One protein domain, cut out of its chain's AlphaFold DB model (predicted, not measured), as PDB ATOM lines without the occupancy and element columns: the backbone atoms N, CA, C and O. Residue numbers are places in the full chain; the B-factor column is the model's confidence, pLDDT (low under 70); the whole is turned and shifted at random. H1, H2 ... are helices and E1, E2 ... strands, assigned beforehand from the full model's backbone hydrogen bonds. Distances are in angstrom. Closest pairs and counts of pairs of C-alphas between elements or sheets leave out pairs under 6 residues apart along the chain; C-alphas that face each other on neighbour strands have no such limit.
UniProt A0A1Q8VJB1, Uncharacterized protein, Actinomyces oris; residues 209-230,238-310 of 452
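AT A GLANCE: This is residues 209 to 230 and 238 to 310 of the 452 residues of an uncharacterized protein of Actinomyces oris (UniProt A0A1Q8VJB1). Look for a twisted wall of five antiparallel strands with two helices over one face and the other face bare: H1 covers E2 and E3, and H2 covers E4 and E5. The sheet is a meander, each strand the antiparallel neighbour of the one before, in the order E1 E2 E3 E4 E5, and with its helices it makes two layers. The printed part has 95 residues, and along it come H1, E1, E2, E3, E4, E5 and H2, of mixed class, helices and strands. It is compact, with a radius of gyration of the C-alphas of 12.9 A, and spans 40 by 29 by 22 A.

IN THESE COORDINATES: Find C-alpha 209 at (293.629, 358.591, 286.672); from there H1, residues 209 to 219, runs 15.3 A. Past the cut, E1 is residues 243 to 246, 10.4 A long, and E2 is residues 252 to 256, 13.2 A. E3, residues 266 to 271, begins at C-alpha 266 (293.610, 376.679, 274.160) and covers 16.8 A. E4, residues 282 to 287, covers 16.7 A. E5, residues 290 to 297, covers 18.3 A and bends by 50 degrees at residue 294. H2, residues 298 to 310, runs 18.2 A to C-alpha 310 at (281.322, 382.530, 268.160).

HOW THE PARTS SIT: Start at the sheet, whose edge strands are E1 and E5. In the hairpin of E1 and E2, look at N 245 and O 254, 2.8 A apart; in that of E2 and E3, at N 253 and O 270, 2.8 A. In the hairpin of E3 and E4, N 267 and O 286 are 2.9 A apart; in that of E4 and E5, N 287 and O 290 are 2.9 A apart. H1 is on the sheet at a height of 7.3 A, over E2 and, only just, with 3 C-alphas, over E3; its closest C-alphas to E3 are those of Ala 217 and Val 268, 5.3 A. On the local plane it stands at 31 degrees to E2, only just slantwise to the strands. H2 is on the same face at a height of 10.1 A, over E4 and E5 and along the strands, at 6 degrees to E4 on the local plane; the C-alphas of Val 283 and Val 298 are the closest of E4 and H2, 6.4 A. With residues 298 to 302 alone, H2 only just touches H1, with 3 pairs of C-alphas within 8 A, the closest those of Thr 216 and Val 298, 7.2 A. In H1 and H2 every O i to N i+4 pair is within hydrogen-bond range.

THE WHOLE: The two C-alphas farthest apart are those of Ser 230 and Arg 249, 42.3 A. Residues 231 to 237 are not printed, and C-alphas 230 and 238 are 16.5 A apart across that cut. Of the links printed whole, no link is long. The mean pLDDT of the printed part is 77.2; look for values under 70 at residues 226 to 230, 238 to 242, 258 to 264 and 274 to 280.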
ATOM      1  N   SER A 209     293.862 357.213 286.229       79.75
ATOM      2  CA  SER A 209     293.629 358.591 286.672       79.75
ATOM      3  C   SER A 209     294.142 359.619 285.660       79.75
ATOM      4  O   SER A 209     293.452 360.603 285.384       79.75
ATOM      5  N   VAL A 210     295.312 359.359 285.066       82.56
ATOM      6  CA  VAL A 210     295.913 360.177 284.003       82.56
ATOM      7  C   VAL A 210     295.051 360.144 282.747       82.56
ATOM      8  O   VAL A 210     294.698 361.200 282.226       82.56
ATOM      9  N   ARG A 211     294.632 358.956 282.295       78.62
ATOM     10  CA  ARG A 211     293.733 358.813 281.135       78.62
ATOM     11  C   ARG A 211     292.429 359.583 281.326       78.62
ATOM     12  O   ARG A 211     291.995 360.292 280.426       78.62
ATOM     13  N   GLN A 212     291.831 359.508 282.511       76.25
ATOM     14  CA  GLN A 212     290.625 360.274 282.805       76.25
ATOM     15  C   GLN A 212     290.892 361.784 282.809       76.25
ATOM     16  O   GLN A 212     290.071 362.552 282.320       76.25
ATOM     17  N   ALA A 213     292.021 362.239 283.367       81.25
ATOM     18  CA  ALA A 213     292.373 363.661 283.365       81.25
ATOM     19  C   ALA A 213     292.596 364.182 281.936       81.25
ATOM     20  O   ALA A 213     292.131 365.272 281.613       81.25
ATOM     21  N   ALA A 214     293.205 363.371 281.068       81.44
ATOM     22  CA  ALA A 214     293.350 363.658 279.645       81.44
ATOM     23  C   ALA A 214     291.991 363.794 278.944       81.44
ATOM     24  O   ALA A 214     291.739 364.811 278.303       81.44
ATOM     25  N   LEU A 215     291.083 362.828 279.128       77.38
ATOM     26  CA  LEU A 215     289.732 362.897 278.563       77.38
ATOM     27  C   LEU A 215     288.990 364.151 279.034       77.38
ATOM     28  O   LEU A 215     288.460 364.890 278.216       77.38
ATOM     29  N   THR A 216     289.042 364.461 280.333       79.69
ATOM     30  CA  THR A 216     288.455 365.694 280.883       79.69
ATOM     31  C   THR A 216     289.032 366.950 280.221       79.69
ATOM     32  O   THR A 216     288.281 367.857 279.855       79.69
ATOM     33  N   ALA A 217     290.358 367.012 280.068       84.06
ATOM     34  CA  ALA A 217     291.052 368.153 279.478       84.06
ATOM     35  C   ALA A 217     290.649 368.353 278.009       84.06
ATOM     36  O   ALA A 217     290.372 369.471 277.575       84.06
ATOM     37  N   TRP A 218     290.551 367.255 277.262       80.69
ATOM     38  CA  TRP A 218     290.089 367.247 275.882       80.69
ATOM     39  C   TRP A 218     288.620 367.682 275.768       80.69
ATOM     40  O   TRP A 218     288.323 368.641 275.049       80.69
ATOM     41  N   SER A 219     287.716 367.076 276.544       77.44
ATOM     42  CA  SER A 219     286.272 367.362 276.545       77.44
ATOM     43  C   SER A 219     285.925 368.814 276.882       77.44
ATOM     44  O   SER A 219     284.890 369.311 276.428       77.44
ATOM     45  N   ALA A 220     286.778 369.515 277.636       83.19
ATOM     46  CA  ALA A 220     286.628 370.939 277.946       83.19
ATOM     47  C   ALA A 220     286.825 371.865 276.730       83.19
ATOM     48  O   ALA A 220     286.420 373.024 276.773       83.19
ATOM     49  N   THR A 221     287.432 371.367 275.650       79.44
ATOM     50  CA  THR A 221     287.624 372.104 274.384       79.44
ATOM     51  C   THR A 221     286.725 371.609 273.256       79.44
ATOM     52  O   THR A 221     286.718 372.199 272.177       79.44
ATOM     53  N   GLN A 222     285.999 370.511 273.479       76.31
ATOM     54  CA  GLN A 222     285.139 369.931 272.457       76.31
ATOM     55  C   GLN A 222     283.908 370.780 272.219       76.31
ATOM     56  O   GLN A 222     283.425 371.475 273.103       76.31
ATOM     57  N   ASN A 223     283.385 370.690 271.009       73.19
ATOM     58  CA  ASN A 223     282.168 371.392 270.653       73.19
ATOM     59  C   ASN A 223     280.987 370.738 271.351       73.19
ATOM     60  O   ASN A 223     280.909 369.516 271.449       73.19
ATOM     61  N   SER A 224     280.066 371.561 271.831       71.25
ATOM     62  CA  SER A 224     278.822 371.077 272.402       71.25
ATOM     63  C   SER A 224     277.930 370.497 271.308       71.25
ATOM     64  O   SER A 224     277.294 369.480 271.528       71.25
ATOM     65  N   LEU A 225     277.922 371.103 270.116       70.94
ATOM     66  CA  LEU A 225     277.299 370.520 268.925       70.94
ATOM     67  C   LEU A 225     278.280 369.545 268.255       70.94
ATOM     68  O   LEU A 225     279.434 369.916 268.034       70.94
ATOM     69  N   GLY A 226     277.819 368.333 267.918       60.78
ATOM     70  CA  GLY A 226     278.599 367.329 267.175       60.78
ATOM     71  C   GLY A 226     279.029 367.814 265.785       60.78
ATOM     72  O   GLY A 226     278.705 368.935 265.390       60.78
ATOM     73  N   ARG A 227     279.749 367.006 265.002       54.09
ATOM     74  CA  ARG A 227     280.136 367.376 263.625       54.09
ATOM     75  C   ARG A 227     279.090 366.796 262.665       54.09
ATOM     76  O   ARG A 227     278.751 365.634 262.808       54.09
ATOM     77  N   PRO A 228     278.555 367.539 261.681       45.84
ATOM     78  CA  PRO A 228     277.652 366.933 260.703       45.84
ATOM     79  C   PRO A 228     278.335 365.739 260.018       45.84
ATOM     80  O   PRO A 228     279.479 365.870 259.581       45.84
ATOM     81  N   VAL A 229     277.655 364.591 259.918       50.97
ATOM     82  CA  VAL A 229     278.194 363.443 259.172       50.97
ATOM     83  C   VAL A 229     278.186 363.791 257.688       50.97
ATOM     84  O   VAL A 229     277.121 363.943 257.090       50.97
ATOM     85  N   SER A 230     279.363 363.903 257.073       47.47
ATOM     86  CA  SER A 230     279.479 363.976 255.618       47.47
ATOM     87  C   SER A 230     279.728 362.589 255.036       47.47
ATOM     88  O   SER A 230     280.547 361.828 255.546       47.47
ATOM     89  N   TRP A 238     290.266 359.234 265.645       52.06
ATOM     90  CA  TRP A 238     290.496 359.404 267.075       52.06
ATOM     91  C   TRP A 238     290.440 360.894 267.395       52.06
ATOM     92  O   TRP A 238     291.137 361.671 266.737       52.06
ATOM     93  N   PRO A 239     289.671 361.325 268.396       60.28
ATOM     94  CA  PRO A 239     289.938 362.607 268.982       60.28
ATOM     95  C   PRO A 239     290.778 362.391 270.256       60.28
ATOM     96  O   PRO A 239     290.440 361.553 271.096       60.28
ATOM     97  N   PRO A 240     291.890 363.126 270.398       62.19
ATOM     98  CA  PRO A 240     292.052 364.478 269.874       62.19
ATOM     99  C   PRO A 240     293.031 364.624 268.716       62.19
ATOM    100  O   PRO A 240     294.004 363.892 268.596       62.19
ATOM    101  N   VAL A 241     292.825 365.708 267.970       61.06
ATOM    102  CA  VAL A 241     293.820 366.266 267.048       61.06
ATOM    103  C   VAL A 241     294.928 367.021 267.820       61.06
ATOM    104  O   VAL A 241     296.028 367.173 267.317       61.06
ATOM    105  N   GLY A 242     294.680 367.467 269.059       69.00
ATOM    106  CA  GLY A 242     295.654 368.188 269.895       69.00
ATOM    107  C   GLY A 242     296.630 367.311 270.699       69.00
ATOM    108  O   GLY A 242     296.526 366.087 270.728       69.00
ATOM    109  N   LEU A 243     297.560 367.954 271.413       81.12
ATOM    110  CA  LEU A 243     298.636 367.294 272.163       81.12
ATOM    111  C   LEU A 243     298.352 367.228 273.664       81.12
ATOM    112  O   LEU A 243     298.025 368.240 274.296       81.12
ATOM    113  N   PHE A 244     298.577 366.053 274.251       86.12
ATOM    114  CA  PHE A 244     298.536 365.834 275.693       86.12
ATOM    115  C   PHE A 244     299.931 365.852 276.315       86.12
ATOM    116  O   PHE A 244     300.886 365.338 275.736       86.12
ATOM    117  N   HIS A 245     300.029 366.369 277.536       88.44
ATOM    118  CA  HIS A 245     301.250 366.358 278.332       88.44
ATOM    119  C   HIS A 245     300.954 365.990 279.785       88.44
ATOM    120  O   HIS A 245     300.035 366.533 280.400       88.44
ATOM    121  N   LEU A 246     301.761 365.096 280.346       87.88
ATOM    122  CA  LEU A 246     301.774 364.761 281.757       87.88
ATOM    123  C   LEU A 246     302.740 365.690 282.499       87.88
ATOM    124  O   LEU A 246     303.920 365.802 282.171       87.88
ATOM    125  N   GLY A 247     302.221 366.375 283.511       84.81
ATOM    126  CA  GLY A 247     302.996 367.270 284.352       84.81
ATOM    127  C   GLY A 247     303.947 366.529 285.301       84.81
ATOM    128  O   GLY A 247     303.835 365.315 285.514       84.81
ATOM    129  N   PRO A 248     304.872 367.259 285.949       78.94
ATOM    130  CA  PRO A 248     305.837 366.675 286.869       78.94
ATOM    131  C   PRO A 248     305.170 365.822 287.956       78.94
ATOM    132  O   PRO A 248     304.210 366.246 288.603       78.94
ATOM    133  N   ARG A 249     305.732 364.631 288.208       78.94
ATOM    134  CA  ARG A 249     305.226 363.646 289.186       78.94
ATOM    135  C   ARG A 249     303.835 363.077 288.861       78.94
ATOM    136  O   ARG A 249     303.202 362.542 289.767       78.94
ATOM    137  N   GLY A 250     303.354 363.216 287.624       79.38
ATOM    138  CA  GLY A 250     302.079 362.639 287.191       79.38
ATOM    139  C   GLY A 250     300.847 363.257 287.854       79.38
ATOM    140  O   GLY A 250     299.827 362.590 287.980       79.38
ATOM    141  N   ARG A 251     300.949 364.506 288.332       86.00
ATOM    142  CA  ARG A 251     299.888 365.167 289.119       86.00
ATOM    143  C   ARG A 251     298.925 366.011 288.300       86.00
ATOM    144  O   ARG A 251     297.850 366.336 288.788       86.00
ATOM    145  N   THR A 252     299.308 366.396 287.093       89.06
ATOM    146  CA  THR A 252     298.464 367.190 286.199       89.06
ATOM    147  C   THR A 252     298.547 366.629 284.795       89.06
ATOM    148  O   THR A 252     299.590 366.123 284.388       89.06
ATOM    149  N   VAL A 253     297.451 366.714 284.054       89.62
ATOM    150  CA  VAL A 253     297.437 366.493 282.610       89.62
ATOM    151  C   VAL A 253     297.047 367.791 281.941       89.62
ATOM    152  O   VAL A 253     296.113 368.468 282.365       89.62
ATOM    153  N   THR A 254     297.779 368.126 280.891       90.88
ATOM    154  CA  THR A 254     297.506 369.266 280.035       90.88
ATOM    155  C   THR A 254     297.081 368.776 278.661       90.88
ATOM    156  O   THR A 254     297.730 367.897 278.100       90.88
ATOM    157  N   TYR A 255     296.020 369.349 278.109       88.19
ATOM    158  CA  TYR A 255     295.630 369.188 276.713       88.19
ATOM    159  C   TYR A 255     295.774 370.523 275.988       88.19
ATOM    160  O   TYR A 255     295.339 371.546 276.514       88.19
ATOM    161  N   SER A 256     296.368 370.521 274.799       86.31
ATOM    162  CA  SER A 256     296.575 371.722 273.987       86.31
ATOM    163  C   SER A 256     296.045 371.526 272.573       86.31
ATOM    164  O   SER A 256     296.288 370.493 271.954       86.31
ATOM    165  N   THR A 257     295.342 372.528 272.048       77.12
ATOM    166  CA  THR A 257     294.825 372.535 270.667       77.12
ATOM    167  C   THR A 257     295.832 373.096 269.657       77.12
ATOM    168  O   THR A 257     295.437 373.485 268.557       77.12
ATOM    169  N   GLU A 258     297.117 373.195 270.020       65.00
ATOM    170  CA  GLU A 258     298.148 373.740 269.131       65.00
ATOM    171  C   GLU A 258     298.175 372.992 267.783       65.00
ATOM    172  O   GLU A 258     297.955 371.783 267.710       65.00
ATOM    173  N   ASP A 259     298.385 373.760 266.711       54.94
ATOM    174  CA  ASP A 259     298.627 373.323 265.330       54.94
ATOM    175  C   ASP A 259     297.517 372.563 264.576       54.94
ATOM    176  O   ASP A 259     297.775 372.096 263.467       54.94
ATOM    177  N   THR A 260     296.283 372.458 265.097       53.72
ATOM    178  CA  THR A 260     295.304 371.515 264.507       53.72
ATOM    179  C   THR A 260     293.946 372.051 264.066       53.72
ATOM    180  O   THR A 260     293.346 371.447 263.180       53.72
ATOM    181  N   VAL A 261     293.477 373.211 264.533       48.19
ATOM    182  CA  VAL A 261     292.300 373.889 263.952       48.19
ATOM    183  C   VAL A 261     292.437 375.400 264.149       48.19
ATOM    184  O   VAL A 261     292.885 375.842 265.201       48.19
ATOM    185  N   ALA A 262     292.063 376.177 263.130       48.00
ATOM    186  CA  ALA A 262     292.077 377.640 263.066       48.00
ATOM    187  C   ALA A 262     292.046 378.387 264.429       48.00
ATOM    188  O   ALA A 262     291.001 378.607 265.038       48.00
ATOM    189  N   ASP A 263     293.234 378.851 264.820       51.97
ATOM    190  CA  ASP A 263     293.550 380.087 265.542       51.97
ATOM    191  C   ASP A 263     293.096 380.350 266.993       51.97
ATOM    192  O   ASP A 263     293.123 381.511 267.414       51.97
ATOM    193  N   GLU A 264     292.787 379.365 267.834       61.19
ATOM    194  CA  GLU A 264     292.824 379.611 269.288       61.19
ATOM    195  C   GLU A 264     293.654 378.542 270.003       61.19
ATOM    196  O   GLU A 264     293.276 377.371 270.064       61.19
ATOM    197  N   ARG A 265     294.817 378.953 270.533       81.12
ATOM    198  CA  ARG A 265     295.693 378.102 271.345       81.12
ATOM    199  C   ARG A 265     295.099 377.988 272.739       81.12
ATOM    200  O   ARG A 265     295.428 378.765 273.642       81.12
ATOM    201  N   TRP A 266     294.163 377.059 272.876       88.56
ATOM    202  CA  TRP A 266     293.610 376.679 274.160       88.56
ATOM    203  C   TRP A 266     294.489 375.617 274.789       88.56
ATOM    204  O   TRP A 266     294.876 374.639 274.147       88.56
ATOM    205  N   THR A 267     294.744 375.806 276.075       91.88
ATOM    206  CA  THR A 267     295.403 374.819 276.911       91.88
ATOM    207  C   THR A 267     294.519 374.566 278.122       91.88
ATOM    208  O   THR A 267     294.103 375.505 278.799       91.88
ATOM    209  N   VAL A 268     294.193 373.304 278.382       91.75
ATOM    210  CA  VAL A 268     293.375 372.882 279.521       91.75
ATOM    211  C   VAL A 268     294.231 372.052 280.451       91.75
ATOM    212  O   VAL A 268     294.773 371.031 280.040       91.75
ATOM    213  N   GLU A 269     294.322 372.475 281.704       93.25
ATOM    214  CA  GLU A 269     295.019 371.756 282.763       93.25
ATOM    215  C   GLU A 269     294.009 371.110 283.716       93.25
ATOM    216  O   GLU A 269     293.038 371.737 284.154       93.25
ATOM    217  N   VAL A 270     294.246 369.838 284.036       90.31
ATOM    218  CA  VAL A 270     293.401 369.023 284.910       90.31
ATOM    219  C   VAL A 270     294.269 368.312 285.937       90.31
ATOM    220  O   VAL A 270     295.272 367.686 285.598       90.31
ATOM    221  N   GLU A 271     293.872 368.384 287.203       88.75
ATOM    222  CA  GLU A 271     294.530 367.653 288.284       88.75
ATOM    223  C   GLU A 271     294.215 366.152 288.200       88.75
ATOM    224  O   GLU A 271     293.063 365.736 288.032       88.75
ATOM    225  N   VAL A 272     295.252 365.328 288.329       84.69
ATOM    226  CA  VAL A 272     295.147 363.870 288.376       84.69
ATOM    227  C   VAL A 272     294.727 363.479 289.790       84.69
ATOM    228  O   VAL A 272     295.529 363.486 290.719       84.69
ATOM    229  N   ASN A 273     293.441 363.166 289.953       75.31
ATOM    230  CA  ASN A 273     292.863 362.765 291.233       75.31
ATOM    231  C   ASN A 273     292.718 361.242 291.320       75.31
ATOM    232  O   ASN A 273     291.877 360.656 290.641       75.31
ATOM    233  N   ASP A 274     293.486 360.624 292.219       61.34
ATOM    234  CA  ASP A 274     293.496 359.169 292.437       61.34
ATOM    235  C   ASP A 274     292.396 358.672 293.390       61.34
ATOM    236  O   ASP A 274     292.199 357.469 293.547       61.34
ATOM    237  N   THR A 275     291.682 359.576 294.066       50.75
ATOM    238  CA  THR A 275     290.883 359.223 295.252       50.75
ATOM    239  C   THR A 275     289.372 359.336 295.069       50.75
ATOM    240  O   THR A 275     288.627 358.915 295.956       50.75
ATOM    241  N   THR A 276     288.863 359.887 293.959       51.50
ATOM    242  CA  THR A 276     287.405 359.996 293.739       51.50
ATOM    243  C   THR A 276     287.046 360.065 292.246       51.50
ATOM    244  O   THR A 276     287.014 361.157 291.678       51.50
ATOM    245  N   PRO A 277     286.722 358.931 291.593       50.09
ATOM    246  CA  PRO A 277     286.357 358.894 290.170       50.09
ATOM    247  C   PRO A 277     285.146 359.771 289.811       50.09
ATOM    248  O   PRO A 277     285.039 360.224 288.680       50.09
ATOM    249  N   LEU A 278     284.266 360.030 290.786       49.66
ATOM    250  CA  LEU A 278     282.965 360.688 290.615       49.66
ATOM    251  C   LEU A 278     282.933 362.165 291.058       49.66
ATOM    252  O   LEU A 278     281.874 362.788 291.026       49.66
ATOM    253  N   ALA A 279     284.049 362.740 291.524       51.97
ATOM    254  CA  ALA A 279     284.060 364.155 291.896       51.97
ATOM    255  C   ALA A 279     283.985 365.032 290.631       51.97
ATOM    256  O   ALA A 279     284.719 364.761 289.678       51.97
ATOM    257  N   PRO A 280     283.150 366.093 290.604       59.19
ATOM    258  CA  PRO A 280     283.080 366.992 289.458       59.19
ATOM    259  C   PRO A 280     284.456 367.611 289.221       59.19
ATOM    260  O   PRO A 280     284.978 368.360 290.054       59.19
ATOM    261  N   ARG A 281     285.060 367.251 288.088       72.75
ATOM    262  CA  ARG A 281     286.422 367.647 287.755       72.75
ATOM    263  C   ARG A 281     286.442 369.130 287.420       72.75
ATOM    264  O   ARG A 281     285.631 369.625 286.639       72.75
ATOM    265  N   ARG A 282     287.353 369.847 288.075       86.44
ATOM    266  CA  ARG A 282     287.608 371.262 287.825       86.44
ATOM    267  C   ARG A 282     288.802 371.385 286.897       86.44
ATOM    268  O   ARG A 282     289.759 370.629 287.045       86.44
ATOM    269  N   VAL A 283     288.736 372.345 285.989       90.81
ATOM    270  CA  VAL A 283     289.787 372.590 285.005       90.81
ATOM    271  C   VAL A 283     290.281 374.027 285.102       90.81
ATOM    272  O   VAL A 283     289.513 374.942 285.432       90.81
ATOM    273  N   ASP A 284     291.561 374.211 284.801       93.88
ATOM    274  CA  ASP A 284     292.162 375.518 284.574       93.88
ATOM    275  C   ASP A 284     292.300 375.703 283.057       93.88
ATOM    276  O   ASP A 284     292.895 374.886 282.356       93.88
ATOM    277  N   LEU A 285     291.676 376.759 282.537       93.06
ATOM    278  CA  LEU A 285     291.621 377.066 281.113       93.06
ATOM    279  C   LEU A 285     292.591 378.208 280.820       93.06
ATOM    280  O   LEU A 285     292.500 379.278 281.429       93.06
ATOM    281  N   TYR A 286     293.478 378.003 279.857       91.94
ATOM    282  CA  TYR A 286     294.473 378.966 279.407       91.94
ATOM    283  C   TYR A 286     294.261 379.279 277.931       91.94
ATOM    284  O   TYR A 286     293.912 378.405 277.139       91.94
ATOM    285  N   ARG A 287     294.513 380.531 277.565       88.94
ATOM    286  CA  ARG A 287     294.469 381.022 276.191       88.94
ATOM    287  C   ARG A 287     295.790 381.702 275.879       88.94
ATOM    288  O   ARG A 287     296.188 382.598 276.621       88.94
ATOM    289  N   ASP A 288     296.465 381.268 274.819       86.06
ATOM    290  CA  ASP A 288     297.766 381.814 274.407       86.06
ATOM    291  C   ASP A 288     298.796 381.805 275.562       86.06
ATOM    292  O   ASP A 288     299.546 382.758 275.778       86.06
ATOM    293  N   GLY A 289     298.776 380.740 276.374       85.56
ATOM    294  CA  GLY A 289     299.638 380.572 277.552       85.56
ATOM    295  C   GLY A 289     299.249 381.400 278.786       85.56
ATOM    296  O   GLY A 289     299.890 381.276 279.828       85.56
ATOM    297  N   GLN A 290     298.201 382.226 278.718       88.88
ATOM    298  CA  GLN A 290     297.718 383.019 279.850       88.88
ATOM    299  C   GLN A 290     296.489 382.386 280.499       88.88
ATOM    300  O   GLN A 290     295.574 381.938 279.811       88.88
ATOM    301  N   LEU A 291     296.444 382.387 281.835       91.31
ATOM    302  CA  LEU A 291     295.300 381.875 282.590       91.31
ATOM    303  C   LEU A 291     294.040 382.673 282.236       91.31
ATOM    304  O   LEU A 291     293.944 383.870 282.508       91.31
ATOM    305  N   TYR A 292     293.069 381.989 281.642       90.31
ATOM    306  CA  TYR A 292     291.828 382.574 281.152       90.31
ATOM    307  C   TYR A 292     290.680 382.390 282.147       90.31
ATOM    308  O   TYR A 292     289.917 383.326 282.389       90.31
ATOM    309  N   ALA A 293     290.572 381.199 282.737       91.94
ATOM    310  CA  ALA A 293     289.627 380.893 283.802       91.94
ATOM    311  C   ALA A 293     290.195 379.813 284.723       91.94
ATOM    312  O   ALA A 293     290.861 378.888 284.267       91.94
ATOM    313  N   LYS A 294     289.929 379.938 286.026       92.50
ATOM    314  CA  LYS A 294     290.516 379.062 287.045       92.50
ATOM    315  C   LYS A 294     289.454 378.254 287.778       92.50
ATOM    316  O   LYS A 294     288.478 378.831 288.265       92.50
ATOM    317  N   ARG A 295     289.707 376.955 287.939       91.06
ATOM    318  CA  ARG A 295     288.929 375.975 288.704       91.06
ATOM    319  C   ARG A 295     287.452 375.968 288.332       91.06
ATOM    320  O   ARG A 295     286.584 375.968 289.210       91.06
ATOM    321  N   ILE A 296     287.171 375.944 287.037       91.19
ATOM    322  CA  ILE A 296     285.805 375.920 286.511       91.19
ATOM    323  C   ILE A 296     285.327 374.506 286.198       91.19
ATOM    324  O   ILE A 296     286.141 373.590 286.107       91.19
ATOM    325  N   SER A 297     284.013 374.313 286.071       88.31
ATOM    326  CA  SER A 297     283.462 373.077 285.503       88.31
ATOM    327  C   SER A 297     283.897 372.873 284.044       88.31
ATOM    328  O   SER A 297     284.231 373.832 283.341       88.31
ATOM    329  N   VAL A 298     283.876 371.620 283.580       84.06
ATOM    330  CA  VAL A 298     284.146 371.267 282.174       84.06
ATOM    331  C   VAL A 298     283.129 371.943 281.254       84.06
ATOM    332  O   VAL A 298     283.507 372.495 280.224       84.06
ATOM    333  N   GLU A 299     281.858 371.974 281.656       85.19
ATOM    334  CA  GLU A 299     280.789 372.650 280.923       85.19
ATOM    335  C   GLU A 299     281.046 374.157 280.797       85.19
ATOM    336  O   GLU A 299     280.925 374.716 279.710       85.19
ATOM    337  N   ALA A 300     281.475 374.822 281.875       88.62
ATOM    338  CA  ALA A 300     281.840 376.237 281.816       88.62
ATOM    339  C   ALA A 300     283.067 376.491 280.930       88.62
ATOM    340  O   ALA A 300     283.107 377.503 280.228       88.62
ATOM    341  N   ALA A 301     284.059 375.594 280.942       88.69
ATOM    342  CA  ALA A 301     285.231 375.703 280.077       88.69
ATOM    343  C   ALA A 301     284.834 375.591 278.604       88.69
ATOM    344  O   ALA A 301     285.152 376.483 277.816       88.69
ATOM    345  N   ARG A 302     284.035 374.572 278.274       86.31
ATOM    346  CA  ARG A 302     283.464 374.365 276.942       86.31
ATOM    347  C   ARG A 302     282.693 375.593 276.470       86.31
ATOM    348  O   ARG A 302     282.973 376.137 275.404       86.31
ATOM    349  N   HIS A 303     281.796 376.095 277.314       86.81
ATOM    350  CA  HIS A 303     280.980 377.267 277.007       86.81
ATOM    351  C   HIS A 303     281.821 378.529 276.766       86.81
ATOM    352  O   HIS A 303     281.472 379.372 275.940       86.81
ATOM    353  N   LEU A 304     282.954 378.683 277.461       88.31
ATOM    354  CA  LEU A 304     283.900 379.785 277.248       88.31
ATOM    355  C   LEU A 304     284.688 379.661 275.940       88.31
ATOM    356  O   LEU A 304     284.905 380.685 275.283       88.31
ATOM    357  N   VAL A 305     285.114 378.449 275.579       86.12
ATOM    358  CA  VAL A 305     285.786 378.168 274.301       86.12
ATOM    359  C   VAL A 305     284.828 378.469 273.147       86.12
ATOM    360  O   VAL A 305     285.147 379.269 272.267       86.12
ATOM    361  N   GLU A 306     283.598 377.951 273.207       83.06
ATOM    362  CA  GLU A 306     282.562 378.220 272.203       83.06
ATOM    363  C   GLU A 306     282.208 379.705 272.116       83.06
ATOM    364  O   GLU A 306     282.054 380.252 271.025       83.06
ATOM    365  N   ALA A 307     282.129 380.400 273.252       83.69
ATOM    366  CA  ALA A 307     281.901 381.838 273.284       83.69
ATOM    367  C   ALA A 307     282.960 382.622 272.490       83.69
ATOM    368  O   ALA A 307     282.615 383.576 271.788       83.69
ATOM    369  N   CYS A 308     284.232 382.237 272.611       83.38
ATOM    370  CA  CYS A 308     285.330 382.880 271.890       83.38
ATOM    371  C   CYS A 308     285.260 382.580 270.394       83.38
ATOM    372  O   CYS A 308     285.330 383.511 269.589       83.38
ATOM    373  N   PHE A 309     285.003 381.319 270.042       80.44
ATOM    374  CA  PHE A 309     284.786 380.899 268.663       80.44
ATOM    375  C   PHE A 309     283.650 381.697 268.006       80.44
ATOM    376  O   PHE A 309     283.855 382.348 266.984       80.44
ATOM    377  N   VAL A 310     282.476 381.753 268.642       80.44
ATOM    378  CA  VAL A 310     281.322 382.530 268.160       80.44
ATOM    379  C   VAL A 310     281.672 384.006 268.019       80.44
ATOM    380  O   VAL A 310     281.280 384.633 267.048       80.44
TER     381      VAL A 310